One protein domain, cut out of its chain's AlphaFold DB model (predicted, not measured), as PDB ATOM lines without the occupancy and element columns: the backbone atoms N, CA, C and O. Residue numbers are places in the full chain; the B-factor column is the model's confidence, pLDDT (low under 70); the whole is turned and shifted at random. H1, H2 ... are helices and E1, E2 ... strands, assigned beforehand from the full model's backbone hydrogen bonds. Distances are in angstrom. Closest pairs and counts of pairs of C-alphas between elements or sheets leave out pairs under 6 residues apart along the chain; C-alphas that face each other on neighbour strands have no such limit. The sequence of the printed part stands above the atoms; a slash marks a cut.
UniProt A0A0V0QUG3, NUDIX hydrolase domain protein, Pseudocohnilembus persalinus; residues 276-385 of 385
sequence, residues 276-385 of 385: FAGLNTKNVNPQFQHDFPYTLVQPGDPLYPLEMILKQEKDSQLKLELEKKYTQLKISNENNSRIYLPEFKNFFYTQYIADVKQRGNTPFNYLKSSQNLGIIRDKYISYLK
ATOM      1  N   PHE A 276      23.917  -0.578  40.343       91.19
ATOM      2  CA  PHE A 276      23.256   0.481  39.572       91.19
ATOM      3  C   PHE A 276      23.477   1.854  40.210       91.19
ATOM      4  O   PHE A 276      23.336   2.021  41.423       91.19
ATOM      5  N   ALA A 277      23.765   2.857  39.382       91.06
ATOM      6  CA  ALA A 277      23.853   4.249  39.797       91.06
ATOM      7  C   ALA A 277      22.620   5.025  39.320       91.06
ATOM      8  O   ALA A 277      22.242   4.961  38.152       91.06
ATOM      9  N   GLY A 278      21.992   5.765  40.233       90.50
ATOM     10  CA  GLY A 278      20.883   6.660  39.918       90.50
ATOM     11  C   GLY A 278      21.383   8.031  39.480       90.50
ATOM     12  O   GLY A 278      22.116   8.683  40.221       90.50
ATOM     13  N   LEU A 279      20.954   8.481  38.305       91.81
ATOM     14  CA  LEU A 279      21.268   9.782  37.726       91.81
ATOM     15  C   LEU A 279      19.986  10.571  37.436       91.81
ATOM     16  O   LEU A 279      18.903  10.003  37.286       91.81
ATOM     17  N   ASN A 280      20.114  11.894  37.327       93.12
ATOM     18  CA  ASN A 280      19.040  12.725  36.791       93.12
ATOM     19  C   ASN A 280      18.982  12.543  35.270       93.12
ATOM     20  O   ASN A 280      19.987  12.767  34.591       93.12
ATOM     21  N   THR A 281      17.815  12.186  34.739       93.94
ATOM     22  CA  THR A 281      17.637  11.906  33.309       93.94
ATOM     23  C   THR A 281      17.977  13.094  32.424       93.94
ATOM     24  O   THR A 281      18.483  12.884  31.326       93.94
ATOM     25  N   LYS A 282      17.840  14.336  32.902       94.50
ATOM     26  CA  LYS A 282      18.271  15.525  32.147       94.50
ATOM     27  C   LYS A 282      19.753  15.482  31.752       94.50
ATOM     28  O   LYS A 282      20.138  16.064  30.749       94.50
ATOM     29  N   ASN A 283      20.582  14.794  32.542       92.50
ATOM     30  CA  ASN A 283      22.019  14.659  32.305       92.50
ATOM     31  C   ASN A 283      22.362  13.409  31.472       92.50
ATOM     32  O   ASN A 283      23.522  13.213  31.132       92.50
ATOM     33  N   VAL A 284      21.381  12.541  31.198       91.12
ATOM     34  CA  VAL A 284      21.574  11.236  30.547       91.12
ATOM     35  C   VAL A 284      20.879  11.179  29.191       91.12
ATOM     36  O   VAL A 284      21.488  10.805  28.190       91.12
ATOM     37  N   ASN A 285      19.604  11.558  29.161       90.38
ATOM     38  CA  ASN A 285      18.798  11.702  27.962       90.38
ATOM     39  C   ASN A 285      17.723  12.790  28.185       90.38
ATOM     40  O   ASN A 285      16.629  12.479  28.664       90.38
ATOM     41  N   PRO A 286      18.002  14.061  27.836       92.12
ATOM     42  CA  PRO A 286      17.072  15.174  28.038       92.12
ATOM     43  C   PRO A 286      15.680  14.967  27.429       92.12
ATOM     44  O   PRO A 286      14.715  15.534  27.933       92.12
ATOM     45  N   GLN A 287      15.548  14.149  26.380       92.38
ATOM     46  CA  GLN A 287      14.261  13.897  25.723       92.38
ATOM     47  C   GLN A 287      13.262  13.191  26.648       92.38
ATOM     48  O   GLN A 287      12.068  13.447  26.563       92.38
ATOM     49  N   PHE A 288      13.746  12.347  27.564       90.38
ATOM     50  CA  PHE A 288      12.905  11.597  28.501       90.38
ATOM     51  C   PHE A 288      12.766  12.264  29.871       90.38
ATOM     52  O   PHE A 288      12.096  11.720  30.741       90.38
ATOM     53  N   GLN A 289      13.370  13.436  30.096       91.56
ATOM     54  CA  GLN A 289      13.464  14.031  31.436       91.56
ATOM     55  C   GLN A 289      12.111  14.370  32.079       91.56
ATOM     56  O   GLN A 289      12.018  14.407  33.304       91.56
ATOM     57  N   HIS A 290      11.093  14.666  31.264       90.75
ATOM     58  CA  HIS A 290       9.778  15.080  31.745       90.75
ATOM     59  C   HIS A 290       8.945  13.880  32.196       90.75
ATOM     60  O   HIS A 290       8.383  13.914  33.288       90.75
ATOM     61  N   ASP A 291       8.937  12.809  31.402       90.06
ATOM     62  CA  ASP A 291       8.189  11.585  31.711       90.06
ATOM     63  C   ASP A 291       8.945  10.688  32.703       90.06
ATOM     64  O   ASP A 291       8.348   9.979  33.512       90.06
ATOM     65  N   PHE A 292      10.280  10.740  32.671       91.94
ATOM     66  CA  PHE A 292      11.172   9.907  33.467       91.94
ATOM     67  C   PHE A 292      12.321  10.741  34.053       91.94
ATOM     68  O   PHE A 292      13.429  10.697  33.527       91.94
ATOM     69  N   PRO A 293      12.127  11.500  35.143       91.44
ATOM     70  CA  PRO A 293      13.175  12.325  35.759       91.44
ATOM     71  C   PRO A 293      14.406  11.566  36.283       91.44
ATOM     72  O   PRO A 293      15.448  12.191  36.518       91.44
ATOM     73  N   TYR A 294      14.327  10.243  36.463       91.88
ATOM     74  CA  TYR A 294      15.423   9.427  36.988       91.88
ATOM     75  C   TYR A 294      15.873   8.360  35.993       91.88
ATOM     76  O   TYR A 294      15.054   7.733  35.327       91.88
ATOM     77  N   THR A 295      17.179   8.107  35.930       92.25
ATOM     78  CA  THR A 295      17.756   7.025  35.127       92.25
ATOM     79  C   THR A 295      18.664   6.172  35.998       92.25
ATOM     80  O   THR A 295      19.560   6.700  36.653       92.25
ATOM     81  N   LEU A 296      18.467   4.856  35.993       91.50
ATOM     82  CA  LEU A 296      19.474   3.919  36.471       91.50
ATOM     83  C   LEU A 296      20.426   3.585  35.329       91.50
ATOM     84  O   LEU A 296      19.990   3.126  34.273       91.50
ATOM     85  N   VAL A 297      21.716   3.782  35.572       91.31
ATOM     86  CA  VAL A 297      22.803   3.331  34.702       91.31
ATOM     87  C   VAL A 297      23.553   2.199  35.386       91.31
ATOM     88  O   VAL A 297      23.675   2.169  36.615       91.31
ATOM     89  N   GLN A 298      24.064   1.266  34.597       88.69
ATOM     90  CA  GLN A 298      24.838   0.132  35.092       88.69
ATOM     91  C   GLN A 298      26.285   0.177  34.583       88.69
ATOM     92  O   GLN A 298      26.584   0.958  33.674       88.69
ATOM     93  N   PRO A 299      27.191  -0.632  35.158       87.25
ATOM     94  CA  PRO A 299      28.579  -0.683  34.713       87.25
ATOM     95  C   PRO A 299      28.662  -1.012  33.216       87.25
ATOM     96  O   PRO A 299      27.944  -1.886  32.728       87.25
ATOM     97  N   GLY A 300      29.524  -0.295  32.492       83.50
ATOM     98  CA  GLY A 300      29.676  -0.411  31.036       83.50
ATOM     99  C   GLY A 300      28.944   0.670  30.233       83.50
ATOM    100  O   GLY A 300      29.261   0.849  29.058       83.50
ATOM    101  N   ASP A 301      28.029   1.424  30.856       89.31
ATOM    102  CA  ASP A 301      27.467   2.647  30.269       89.31
ATOM    103  C   ASP A 301      28.502   3.796  30.311       89.31
ATOM    104  O   ASP A 301      29.122   3.998  31.362       89.31
ATOM    105  N   PRO A 302      28.672   4.593  29.236       89.19
ATOM    106  CA  PRO A 302      29.584   5.741  29.213       89.19
ATOM    107  C   PRO A 302      29.342   6.790  30.303       89.19
ATOM    108  O   PRO A 302      30.256   7.528  30.657       89.19
ATOM    109  N   LEU A 303      28.116   6.881  30.827       92.50
ATOM    110  CA  LEU A 303      27.746   7.829  31.878       92.50
ATOM    111  C   LEU A 303      27.783   7.208  33.280       92.50
ATOM    112  O   LEU A 303      27.358   7.847  34.244       92.50
ATOM    113  N   TYR A 304      28.268   5.973  33.421       92.25
ATOM    114  CA  TYR A 304      28.380   5.329  34.721       92.25
ATOM    115  C   TYR A 304      29.393   6.073  35.620       92.25
ATOM    116  O   TYR A 304      30.571   6.168  35.273       92.25
ATOM    117  N   PRO A 305      28.990   6.584  36.801       93.81
ATOM    118  CA  PRO A 305      29.828   7.464  37.615       93.81
ATOM    119  C   PRO A 305      30.806   6.677  38.513       93.81
ATOM    120  O   PRO A 305      30.741   6.769  39.742       93.81
ATOM    121  N   LEU A 306      31.711   5.894  37.913       93.06
ATOM    122  CA  LEU A 306      32.610   4.973  38.626       93.06
ATOM    123  C   LEU A 306      33.413   5.659  39.741       93.06
ATOM    124  O   LEU A 306      33.403   5.188  40.877       93.06
ATOM    125  N   GLU A 307      34.058   6.793  39.457       94.25
ATOM    126  CA  GLU A 307      34.877   7.509  40.447       94.25
ATOM    127  C   GLU A 307      34.075   7.903  41.696       94.25
ATOM    128  O   GLU A 307      34.548   7.770  42.829       94.25
ATOM    129  N   MET A 308      32.828   8.344  41.509       93.00
ATOM    130  CA  MET A 308      31.939   8.700  42.613       93.00
ATOM    131  C   MET A 308      31.561   7.469  43.440       93.00
ATOM    132  O   MET A 308      31.581   7.539  44.671       93.00
ATOM    133  N   ILE A 309      31.245   6.348  42.782       93.19
ATOM    134  CA  ILE A 309      30.933   5.078  43.448       93.19
ATOM    135  C   ILE A 309      32.130   4.607  44.283       93.19
ATOM    136  O   ILE A 309      31.975   4.371  45.481       93.19
ATOM    137  N   LEU A 310      33.337   4.572  43.706       94.06
ATOM    138  CA  LEU A 310      34.560   4.153  44.407       94.06
ATOM    139  C   LEU A 310      34.925   5.083  45.574       94.06
ATOM    140  O   LEU A 310      35.468   4.637  46.588       94.06
ATOM    141  N   LYS A 311      34.642   6.386  45.465       93.56
ATOM    142  CA  LYS A 311      34.866   7.348  46.556       93.56
ATOM    143  C   LYS A 311      33.911   7.124  47.733       93.56
ATOM    144  O   LYS A 311      34.290   7.372  48.880       93.56
ATOM    145  N   GLN A 312      32.681   6.698  47.458       91.50
ATOM    146  CA  GLN A 312      31.659   6.472  48.482       91.50
ATOM    147  C   GLN A 312      31.738   5.078  49.107       91.50
ATOM    148  O   GLN A 312      31.404   4.947  50.287       91.50
ATOM    149  N   GLU A 313      32.190   4.069  48.356       93.62
ATOM    150  CA  GLU A 313      32.303   2.695  48.843       93.62
ATOM    151  C   GLU A 313      33.237   2.605  50.060       93.62
ATOM    152  O   GLU A 313      34.350   3.139  50.068       93.62
ATOM    153  N   LYS A 314      32.736   1.956  51.116       91.88
ATOM    154  CA  LYS A 314      33.401   1.810  52.415       91.88
ATOM    155  C   LYS A 314      34.033   0.441  52.598       91.88
ATOM    156  O   LYS A 314      34.973   0.330  53.379       91.88
ATOM    157  N   ASP A 315      33.540  -0.568  51.893       94.00
ATOM    158  CA  ASP A 315      34.146  -1.891  51.879       94.00
ATOM    159  C   ASP A 315      35.388  -1.892  50.976       94.00
ATOM    160  O   ASP A 315      35.294  -1.655  49.771       94.00
ATOM    161  N   SER A 316      36.567  -2.117  51.557       94.50
ATOM    162  CA  SER A 316      37.838  -2.065  50.827       94.50
ATOM    163  C   SER A 316      37.994  -3.198  49.811       94.50
ATOM    164  O   SER A 316      38.551  -2.963  48.738       94.50
ATOM    165  N   GLN A 317      37.497  -4.402  50.116       94.94
ATOM    166  CA  GLN A 317      37.569  -5.549  49.211       94.94
ATOM    167  C   GLN A 317      36.638  -5.359  48.020       94.94
ATOM    168  O   GLN A 317      37.072  -5.494  46.877       94.94
ATOM    169  N   LEU A 318      35.381  -4.989  48.272       95.25
ATOM    170  CA  LEU A 318      34.424  -4.690  47.219       95.25
ATOM    171  C   LEU A 318      34.904  -3.504  46.384       95.25
ATOM    172  O   LEU A 318      34.859  -3.576  45.165       95.25
ATOM    173  N   LYS A 319      35.422  -2.437  47.001       95.44
ATOM    174  CA  LYS A 319      35.975  -1.294  46.264       95.44
ATOM    175  C   LYS A 319      37.073  -1.718  45.286       95.44
ATOM    176  O   LYS A 319      37.021  -1.316  44.126       95.44
ATOM    177  N   LEU A 320      38.021  -2.542  45.733       95.50
ATOM    178  CA  LEU A 320      39.086  -3.074  44.881       95.50
ATOM    179  C   LEU A 320      38.528  -3.977  43.768       95.50
ATOM    180  O   LEU A 320      38.978  -3.906  42.625       95.50
ATOM    181  N   GLU A 321      37.531  -4.810  44.081       94.50
ATOM    182  CA  GLU A 321      36.854  -5.653  43.094       94.50
ATOM    183  C   GLU A 321      36.152  -4.806  42.021       94.50
ATOM    184  O   GLU A 321      36.328  -5.072  40.831       94.50
ATOM    185  N   LEU A 322      35.389  -3.787  42.429       93.75
ATOM    186  CA  LEU A 322      34.676  -2.872  41.539       93.75
ATOM    187  C   LEU A 322      35.657  -2.121  40.640       93.75
ATOM    188  O   LEU A 322      35.476  -2.109  39.426       93.75
ATOM    189  N   GLU A 323      36.723  -1.555  41.209       93.88
ATOM    190  CA  GLU A 323      37.766  -0.864  40.447       93.88
ATOM    191  C   GLU A 323      38.379  -1.795  39.397       93.88
ATOM    192  O   GLU A 323      38.380  -1.472  38.208       93.88
ATOM    193  N   LYS A 324      38.805  -2.998  39.798       91.44
ATOM    194  CA  LYS A 324      39.402  -3.984  38.891       91.44
ATOM    195  C   LYS A 324      38.431  -4.443  37.803       91.44
ATOM    196  O   LYS A 324      38.820  -4.537  36.643       91.44
ATOM    197  N   LYS A 325      37.192  -4.792  38.157       89.75
ATOM    198  CA  LYS A 325      36.222  -5.353  37.208       89.75
ATOM    199  C   LYS A 325      35.650  -4.282  36.277       89.75
ATOM    200  O   LYS A 325      35.457  -4.572  35.105       89.75
ATOM    201  N   TYR A 326      35.388  -3.067  36.760       90.44
ATOM    202  CA  TYR A 326      34.691  -2.053  35.961       90.44
ATOM    203  C   TYR A 326      35.635  -1.292  35.031       90.44
ATOM    204  O   TYR A 326      35.237  -0.968  33.919       90.44
ATOM    205  N   THR A 327      36.887  -1.043  35.433       87.94
ATOM    206  CA  THR A 327      37.884  -0.397  34.551       87.94
ATOM    207  C   THR A 327      38.285  -1.273  33.363       87.94
ATOM    208  O   THR A 327      38.737  -0.762  32.344       87.94
ATOM    209  N   GLN A 328      38.092  -2.589  33.475       85.56
ATOM    210  CA  GLN A 328      38.348  -3.554  32.406       85.56
ATOM    211  C   GLN A 328      37.206  -3.645  31.382       85.56
ATOM    212  O   GLN A 328      37.378  -4.298  30.355       85.56
ATOM    213  N   LEU A 329      36.052  -3.014  31.634       82.06
ATOM    214  CA  LEU A 329      34.925  -3.036  30.704       82.06
ATOM    215  C   LEU A 329      35.239  -2.232  29.440       82.06
ATOM    216  O   LEU A 329      35.662  -1.077  29.499       82.06
ATOM    217  N   LYS A 330      34.946  -2.819  28.278       77.88
ATOM    218  CA  LYS A 330      34.990  -2.109  26.998       77.88
ATOM    219  C   LYS A 330      33.766  -1.205  26.868       77.88
ATOM    220  O   LYS A 330      32.709  -1.622  26.405       77.88
ATOM    221  N   ILE A 331      33.917   0.054  27.261       79.38
ATOM    222  CA  ILE A 331      32.861   1.059  27.118       79.38
ATOM    223  C   ILE A 331      32.739   1.456  25.642       79.38
ATOM    224  O   ILE A 331      33.721   1.826  24.999       79.38
ATOM    225  N   SER A 332      31.522   1.395  25.104       76.25
ATOM    226  CA  SER A 332      31.191   1.909  23.774       76.25
ATOM    227  C   SER A 332      29.964   2.810  23.859       76.25
ATOM    228  O   SER A 332      29.113   2.611  24.721       76.25
ATOM    229  N   ASN A 333      29.835   3.777  22.950       74.31
ATOM    230  CA  ASN A 333      28.652   4.650  22.901       74.31
ATOM    231  C   ASN A 333      27.364   3.898  22.518       74.31
ATOM    232  O   ASN A 333      26.269   4.426  22.689       74.31
ATOM    233  N   GLU A 334      27.496   2.671  22.013       71.25
ATOM    234  CA  GLU A 334      26.382   1.767  21.732       71.25
ATOM    235  C   GLU A 334      25.926   1.001  22.982       71.25
ATOM    236  O   GLU A 334      24.780   0.556  23.026       71.25
ATOM    237  N   ASN A 335      26.784   0.882  24.006       72.19
ATOM    238  CA  ASN A 335      26.441   0.270  25.286       72.19
ATOM    239  C   ASN A 335      25.680   1.285  26.144       72.19
ATOM    240  O   ASN A 335      26.284   2.135  26.794       72.19
ATOM    241  N   ASN A 336      24.351   1.228  26.146       75.06
ATOM    242  CA  ASN A 336      23.522   2.252  26.788       75.06
ATOM    243  C   ASN A 336      22.467   1.672  27.733       75.06
ATOM    244  O   ASN A 336      21.369   2.218  27.835       75.06
ATOM    245  N   SER A 337      22.803   0.572  28.416       82.12
ATOM    246  CA  SER A 337      21.857  -0.157  29.252       82.12
ATOM    247  C   SER A 337      21.305   0.661  30.424       82.12
ATOM    248  O   SER A 337      21.889   0.701  31.511       82.12
ATOM    249  N   ARG A 338      20.144   1.280  30.197       89.38
ATOM    250  CA  ARG A 338      19.512   2.305  31.034       89.38
ATOM    251  C   ARG A 338      18.084   1.931  31.383       89.38
ATOM    252  O   ARG A 338      17.334   1.435  30.542       89.38
ATOM    253  N   ILE A 339      17.691   2.235  32.615       90.06
ATOM    254  CA  ILE A 339      16.303   2.114  33.072       90.06
ATOM    255  C   ILE A 339      15.800   3.509  33.438       90.06
ATOM    256  O   ILE A 339      16.268   4.100  34.410       90.06
ATOM    257  N   TYR A 340      14.858   4.031  32.662       90.38
ATOM    258  CA  TYR A 340      14.238   5.338  32.867       90.38
ATOM    259  C   TYR A 340      13.002   5.188  33.748       90.38
ATOM    260  O   TYR A 340      12.122   4.376  33.458       90.38
ATOM    261  N   LEU A 341      12.950   5.962  34.827       88.88
ATOM    262  CA  LEU A 341      11.983   5.824  35.908       88.88
ATOM    263  C   LEU A 341      11.301   7.166  36.209       88.88
ATOM    264  O   LEU A 341      11.979   8.199  36.270       88.88
ATOM    265  N   PRO A 342       9.987   7.160  36.476       85.12
ATOM    266  CA  PRO A 342       9.254   8.351  36.872       85.12
ATOM    267  C   PRO A 342       9.472   8.675  38.354       85.12
ATOM    268  O   PRO A 342       9.479   9.839  38.738       85.12
ATOM    269  N   GLU A 343       9.741   7.664  39.189       79.50
ATOM    270  CA  GLU A 343      10.048   7.832  40.608       79.50
ATOM    271  C   GLU A 343      11.128   6.857  41.083       79.50
ATOM    272  O   GLU A 343      11.107   5.669  40.768       79.50
ATOM    273  N   PHE A 344      12.047   7.344  41.922       68.69
ATOM    274  CA  PHE A 344      13.120   6.517  42.485       68.69
ATOM    275  C   PHE A 344      12.655   5.624  43.646       68.69
ATOM    276  O   PHE A 344      13.306   4.641  43.959       68.69
ATOM    277  N   LYS A 345      11.567   5.962  44.350       65.25
ATOM    278  CA  LYS A 345      11.112   5.176  45.518       65.25
ATOM    279  C   LYS A 345      10.210   4.002  45.145       65.25
ATOM    280  O   LYS A 345      10.135   3.041  45.901       65.25
ATOM    281  N   ASN A 346       9.581   4.073  43.978       61.81
ATOM    282  CA  ASN A 346       8.545   3.154  43.523       61.81
ATOM    283  C   ASN A 346       9.028   2.371  42.293       61.81
ATOM    284  O   ASN A 346       8.354   2.304  41.266       61.81
ATOM    285  N   PHE A 347      10.230   1.788  42.399       60.84
ATOM    286  CA  PHE A 347      10.823   0.958  41.349       60.84
ATOM    287  C   PHE A 347       9.819  -0.095  40.873       60.84
ATOM    288  O   PHE A 347       9.301  -0.864  41.678       60.84
ATOM    289  N   PHE A 348       9.548  -0.109  39.565       63.69
ATOM    290  CA  PHE A 348       8.644  -1.051  38.894       63.69
ATOM    291  C   PHE A 348       7.163  -1.039  39.345       63.69
ATOM    292  O   PHE A 348       6.385  -1.843  38.834       63.69
ATOM    293  N   TYR A 349       6.745  -0.119  40.226       61.88
ATOM    294  CA  TYR A 349       5.324   0.183  40.487       61.88
ATOM    295  C   TYR A 349       4.726   1.131  39.439       61.88
ATOM    296  O   TYR A 349       3.512   1.277  39.326       61.88
ATOM    297  N   THR A 350       5.587   1.798  38.680       63.38
ATOM    298  CA  THR A 350       5.234   2.824  37.703       63.38
ATOM    299  C   THR A 350       5.660   2.402  36.297       63.38
ATOM    300  O   THR A 350       6.458   1.477  36.127       63.38
ATOM    301  N   GLN A 351       5.173   3.102  35.268       79.62
ATOM    302  CA  GLN A 351       5.697   2.943  33.907       79.62
ATOM    303  C   GLN A 351       7.211   3.185  33.895       79.62
ATOM    304  O   GLN A 351       7.703   4.043  34.619       79.62
ATOM    305  N   TYR A 352       7.953   2.417  33.103       82.62
ATOM    306  CA  TYR A 352       9.397   2.584  32.934       82.62
ATOM    307  C   TYR A 352       9.838   2.107  31.552       82.62
ATOM    308  O   TYR A 352       9.230   1.199  30.962       82.62
ATOM    309  N   ILE A 353      10.932   2.686  31.063       84.81
ATOM    310  CA  ILE A 353      11.597   2.268  29.827       84.81
ATOM    311  C   ILE A 353      12.903   1.581  30.206       84.81
ATOM    312  O   ILE A 353      13.649   2.079  31.042       84.81
ATOM    313  N   ALA A 354      13.173   0.438  29.586       82.88
ATOM    314  CA  ALA A 354      14.475  -0.206  29.634       82.88
ATOM    315  C   ALA A 354      15.036  -0.195  28.212       82.88
ATOM    316  O   ALA A 354      14.427  -0.777  27.314       82.88
ATOM    317  N   ASP A 355      16.153   0.497  28.014       80.25
ATOM    318  CA  ASP A 355      16.944   0.440  26.787       80.25
ATOM    319  C   ASP A 355      18.210  -0.318  27.147       80.25
ATOM    320  O   ASP A 355      19.082   0.250  27.791       80.25
ATOM    321  N   VAL A 356      18.248  -1.623  26.876       78.38
ATOM    322  CA  VAL A 356      19.373  -2.489  27.239       78.38
ATOM    323  C   VAL A 356      20.124  -2.867  25.977       78.38
ATOM    324  O   VAL A 356      19.625  -3.636  25.157       78.38
ATOM    325  N   LYS A 357      21.341  -2.344  25.847       75.31
ATOM    326  CA  LYS A 357      22.305  -2.737  24.822       75.31
ATOM    327  C   LYS A 357      23.614  -3.012  25.529       75.31
ATOM    328  O   LYS A 357      24.313  -2.097  25.956       75.31
ATOM    329  N   GLN A 358      23.895  -4.290  25.719       73.12
ATOM    330  CA  GLN A 358      25.107  -4.761  26.363       73.12
ATOM    331  C   GLN A 358      25.744  -5.832  25.494       73.12
ATOM    332  O   GLN A 358      25.056  -6.680  24.921       73.12
ATOM    333  N   ARG A 359      27.073  -5.793  25.406       68.19
ATOM    334  CA  ARG A 359      27.844  -6.888  24.827       68.19
ATOM    335  C   ARG A 359      27.882  -8.058  25.803       68.19
ATOM    336  O   ARG A 359      27.830  -7.885  27.019       68.19
ATOM    337  N   GLY A 360      27.980  -9.256  25.245       71.88
ATOM    338  CA  GLY A 360      27.962 -10.497  26.005       71.88
ATOM    339  C   GLY A 360      26.584 -11.004  26.349       71.88
ATOM    340  O   GLY A 360      25.567 -10.457  25.937       71.88
ATOM    341  N   ASN A 361      26.564 -12.111  27.073       76.81
ATOM    342  CA  ASN A 361      25.365 -12.897  27.303       76.81
ATOM    343  C   ASN A 361      24.982 -12.832  28.797       76.81
ATOM    344  O   ASN A 361      25.032 -13.781  29.563       76.81
ATOM    345  N   THR A 362      24.628 -11.630  29.248       84.44
ATOM    346  CA  THR A 362      24.288 -11.343  30.654       84.44
ATOM    347  C   THR A 362      22.782 -11.501  30.908       84.44
ATOM    348  O   THR A 362      21.987 -11.255  29.991       84.44
ATOM    349  N   PRO A 363      22.344 -11.826  32.147       89.56
ATOM    350  CA  PRO A 363      20.922 -11.842  32.496       89.56
ATOM    351  C   PRO A 363      20.205 -10.524  32.171       89.56
ATOM    352  O   PRO A 363      19.029 -10.528  31.809       89.56
ATOM    353  N   PHE A 364      20.903  -9.385  32.239       88.19
ATOM    354  CA  PHE A 364      20.301  -8.074  32.004       88.19
ATOM    355  C   PHE A 364      19.841  -7.840  30.572       88.19
ATOM    356  O   PHE A 364      18.889  -7.085  30.389       88.19
ATOM    357  N   ASN A 365      20.403  -8.538  29.581       88.25
ATOM    358  CA  ASN A 365      19.919  -8.476  28.196       88.25
ATOM    359  C   ASN A 365      18.468  -8.960  28.044       88.25
ATOM    360  O   ASN A 365      17.808  -8.685  27.040       88.25
ATOM    361  N   TYR A 366      17.950  -9.661  29.052       91.50
ATOM    362  CA  TYR A 366      16.580 -10.149  29.101       91.50
ATOM    363  C   TYR A 366      15.651  -9.248  29.923       91.50
ATOM    364  O   TYR A 366      14.449  -9.503  29.962       91.50
ATOM    365  N   LEU A 367      16.156  -8.172  30.536       90.94
ATOM    366  CA  LEU A 367      15.326  -7.211  31.255       90.94
ATOM    367  C   LEU A 367      14.410  -6.460  30.273       90.94
ATOM    368  O   LEU A 367      14.860  -5.835  29.313       90.94
ATOM    369  N   LYS A 368      13.101  -6.509  30.512       89.94
ATOM    370  CA  LYS A 368      12.071  -5.907  29.658       89.94
ATOM    371  C   LYS A 368      11.595  -4.567  30.201       89.94
ATOM    372  O   LYS A 368      11.503  -4.379  31.414       89.94
ATOM    373  N   SER A 369      11.225  -3.658  29.296       89.56
ATOM    374  CA  SER A 369      10.461  -2.446  29.613       89.56
ATOM    375  C   SER A 369       9.048  -2.787  30.103       89.56
ATOM    376  O   SER A 369       8.545  -3.887  29.855       89.56
ATOM    377  N   SER A 370       8.381  -1.825  30.747       86.44
ATOM    378  CA  SER A 370       6.991  -1.989  31.202       86.44
ATOM    379  C   SER A 370       6.034  -2.384  30.067       86.44
ATOM    380  O   SER A 370       5.189  -3.258  30.250       86.44
ATOM    381  N   GLN A 371       6.212  -1.816  28.871       88.31
ATOM    382  CA  GLN A 371       5.423  -2.153  27.682       88.31
ATOM    383  C   GLN A 371       5.621  -3.613  27.251       88.31
ATOM    384  O   GLN A 371       4.647  -4.328  27.017       88.31
ATOM    385  N   ASN A 372       6.871  -4.077  27.179       90.19
ATOM    386  CA  ASN A 372       7.182  -5.451  26.780       90.19
ATOM    387  C   ASN A 372       6.691  -6.475  27.816       90.19
ATOM    388  O   ASN A 372       6.193  -7.534  27.433       90.19
ATOM    389  N   LEU A 373       6.765  -6.147  29.111       89.88
ATOM    390  CA  LEU A 373       6.115  -6.947  30.154       89.88
ATOM    391  C   LEU A 373       4.590  -6.968  29.992       89.88
ATOM    392  O   LEU A 373       3.986  -8.019  30.179       89.88
ATOM    393  N   GLY A 374       3.971  -5.848  29.603       89.69
ATOM    394  CA  GLY A 374       2.541  -5.778  29.291       89.69
ATOM    395  C   GLY A 374       2.133  -6.759  28.192       89.69
ATOM    396  O   GLY A 374       1.180  -7.508  28.367       89.69
ATOM    397  N   ILE A 375       2.918  -6.856  27.114       92.31
ATOM    398  CA  ILE A 375       2.680  -7.826  26.032       92.31
ATOM    399  C   ILE A 375       2.764  -9.271  26.548       92.31
ATOM    400  O   ILE A 375       1.942 -10.111  26.176       92.31
ATOM    401  N   ILE A 376       3.753  -9.580  27.396       91.38
ATOM    402  CA  ILE A 376       3.890 -10.909  28.015       91.38
ATOM    403  C   ILE A 376       2.678 -11.208  28.902       91.38
ATOM    404  O   ILE A 376       2.114 -12.294  28.811       91.38
ATOM    405  N   ARG A 377       2.250 -10.239  29.715       91.12
ATOM    406  CA  ARG A 377       1.086 -10.354  30.597       91.12
ATOM    407  C   ARG A 377      -0.201 -10.597  29.813       91.12
ATOM    408  O   ARG A 377      -0.970 -11.481  30.170       91.12
ATOM    409  N   ASP A 378      -0.435  -9.851  28.741       92.81
ATOM    410  CA  ASP A 378      -1.663  -9.979  27.956       92.81
ATOM    411  C   ASP A 378      -1.717 -11.340  27.241       92.81
ATOM    412  O   ASP A 378      -2.754 -12.007  27.244       92.81
ATOM    413  N   LYS A 379      -0.570 -11.812  26.723       91.12
ATOM    414  CA  LYS A 379      -0.428 -13.189  26.226       91.12
ATOM    415  C   LYS A 379      -0.719 -14.197  27.330       91.12
ATOM    416  O   LYS A 379      -1.559 -15.063  27.128       91.12
ATOM    417  N   TYR A 380      -0.087 -14.068  28.492       90.88
ATOM    418  CA  TYR A 380      -0.303 -14.958  29.629       90.88
ATOM    419  C   TYR A 380      -1.787 -15.054  30.022       90.88
ATOM    420  O   TYR A 380      -2.331 -16.153  30.095       90.88
ATOM    421  N   ILE A 381      -2.476 -13.917  30.164       88.69
ATOM    422  CA  ILE A 381      -3.914 -13.868  30.473       88.69
ATOM    423  C   ILE A 381      -4.743 -14.580  29.395       88.69
ATOM    424  O   ILE A 381      -5.727 -15.238  29.724       88.69
ATOM    425  N   SER A 382      -4.360 -14.484  28.117       89.62
ATOM    426  CA  SER A 382      -5.065 -15.190  27.038       89.62
ATOM    427  C   SER A 382      -4.944 -16.715  27.114       89.62
ATOM    428  O   SER A 382      -5.832 -17.397  26.624       89.62
ATOM    429  N   TYR A 383      -3.896 -17.250  27.753       84.75
ATOM    430  CA  TYR A 383      -3.730 -18.692  27.980       84.75
ATOM    431  C   TYR A 383      -4.488 -19.209  29.212       84.75
ATOM    432  O   TYR A 383      -4.645 -20.425  29.346       84.75
ATOM    433  N   LEU A 384      -4.916 -18.312  30.111       77.94
ATOM    434  CA  LEU A 384      -5.731 -18.644  31.286       77.94
ATOM    435  C   LEU A 384      -7.238 -18.667  30.989       77.94
ATOM    436  O   LEU A 384      -7.990 -19.268  31.755       77.94
ATOM    437  N   LYS A 385      -7.668 -17.984  29.924       69.88
ATOM    438  CA  LYS A 385      -9.037 -18.030  29.391       69.88
ATOM    439  C   LYS A 385      -9.198 -19.233  28.472       69.88
ATOM    440  O   LYS A 385     -10.316 -19.790  28.462       69.88
TER     441      LYS A 385
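Overview. This is residues 276 to 385 of the 385 residues of the protein "NUDIX hydrolase domain protein" of Pseudocohnilembus persalinus (UniProt A0A0V0QUG3). Picture a small, twisted sheet of four short strands, E1 to E4, with the helical hairpin H1 and H2 set off toward one end of the long axis and the long helix H4 toward the other, where residues 377 to 385 stick out. H4 only grazes the sheet at its beginning, and no named helix covers either face of it. The printed part has 110 residues, with four named helices and four named strands in the order E1 E2 H1 H2 E3 E4 H3 H4; the sheet's order is E1 E2 E3 E4, antiparallel throughout. The class is mixed, helices and strands, though under half of the residues, 53, are in named elements. The whole is elongated, 54 by 32 by 27 A, and only just loose, close to compact, with a radius of gyration of the C-alphas of 16.1 A.

Along the chain. Find C-alpha 277 at (23.853, 4.249, 39.797); from there E1 runs over residues 277 to 280, 10.2 A. E2 follows at residues 294 to 297. Read on to H1, residues 306 to 312, 10.0 A, and H2, residues 316 to 327, 16.4 A, which begins at C-alpha 316 at (37.838, -2.065, 50.827). E3 is residues 338 to 341, E4 residues 353 to 355, and H3 residues 363 to 366. H4, residues 370 to 384, covers 21.0 A and ends at C-alpha 384 at (-5.731, -18.644, 31.286).

Arrangement. Begin at the edge strand E1, which makes a hairpin with E2 at 144 degrees; N 279 and O 295 are 2.8 A apart, within hydrogen-bond range. E2 and E3 are antiparallel at 159 degrees, with N 296 and O 339 at 2.8 A. E3 and E4 are a hairpin at 171 degrees, with N 338 and O 355 at 2.8 A. H1 and H2 touch as a helical hairpin, opposite ways at a shallow tilt of 9 degrees; their closest C-alphas, Leu 310 and Lys 319, are 5.9 A apart. Neither is on the sheet, and H1 is only just apart from E1, at 8.0 A. H3 is not on the sheet and is apart from H4. H4 only grazes the sheet with residues 370 to 372; the closest C-alphas of E4 and H4, Ile 353 and Ser 370, are 6.4 A apart. In H1, H2 and H4 every O i to N i+4 pair is within hydrogen-bond range; H3 is too short for such a pair.

Size, cuts and confidence. Look at Ser 316 and Lys 385 for the two C-alphas farthest apart, 54.0 A. Without residues 377 to 385, which stand free, the body spans 41 by 27 by 23 A. The printed part has no cut; the links E1 to E2 and E3 to E4 are long. The mean pLDDT of the printed part is 86.4, and residues 344 to 350, 359 and 385 of the model are under 70.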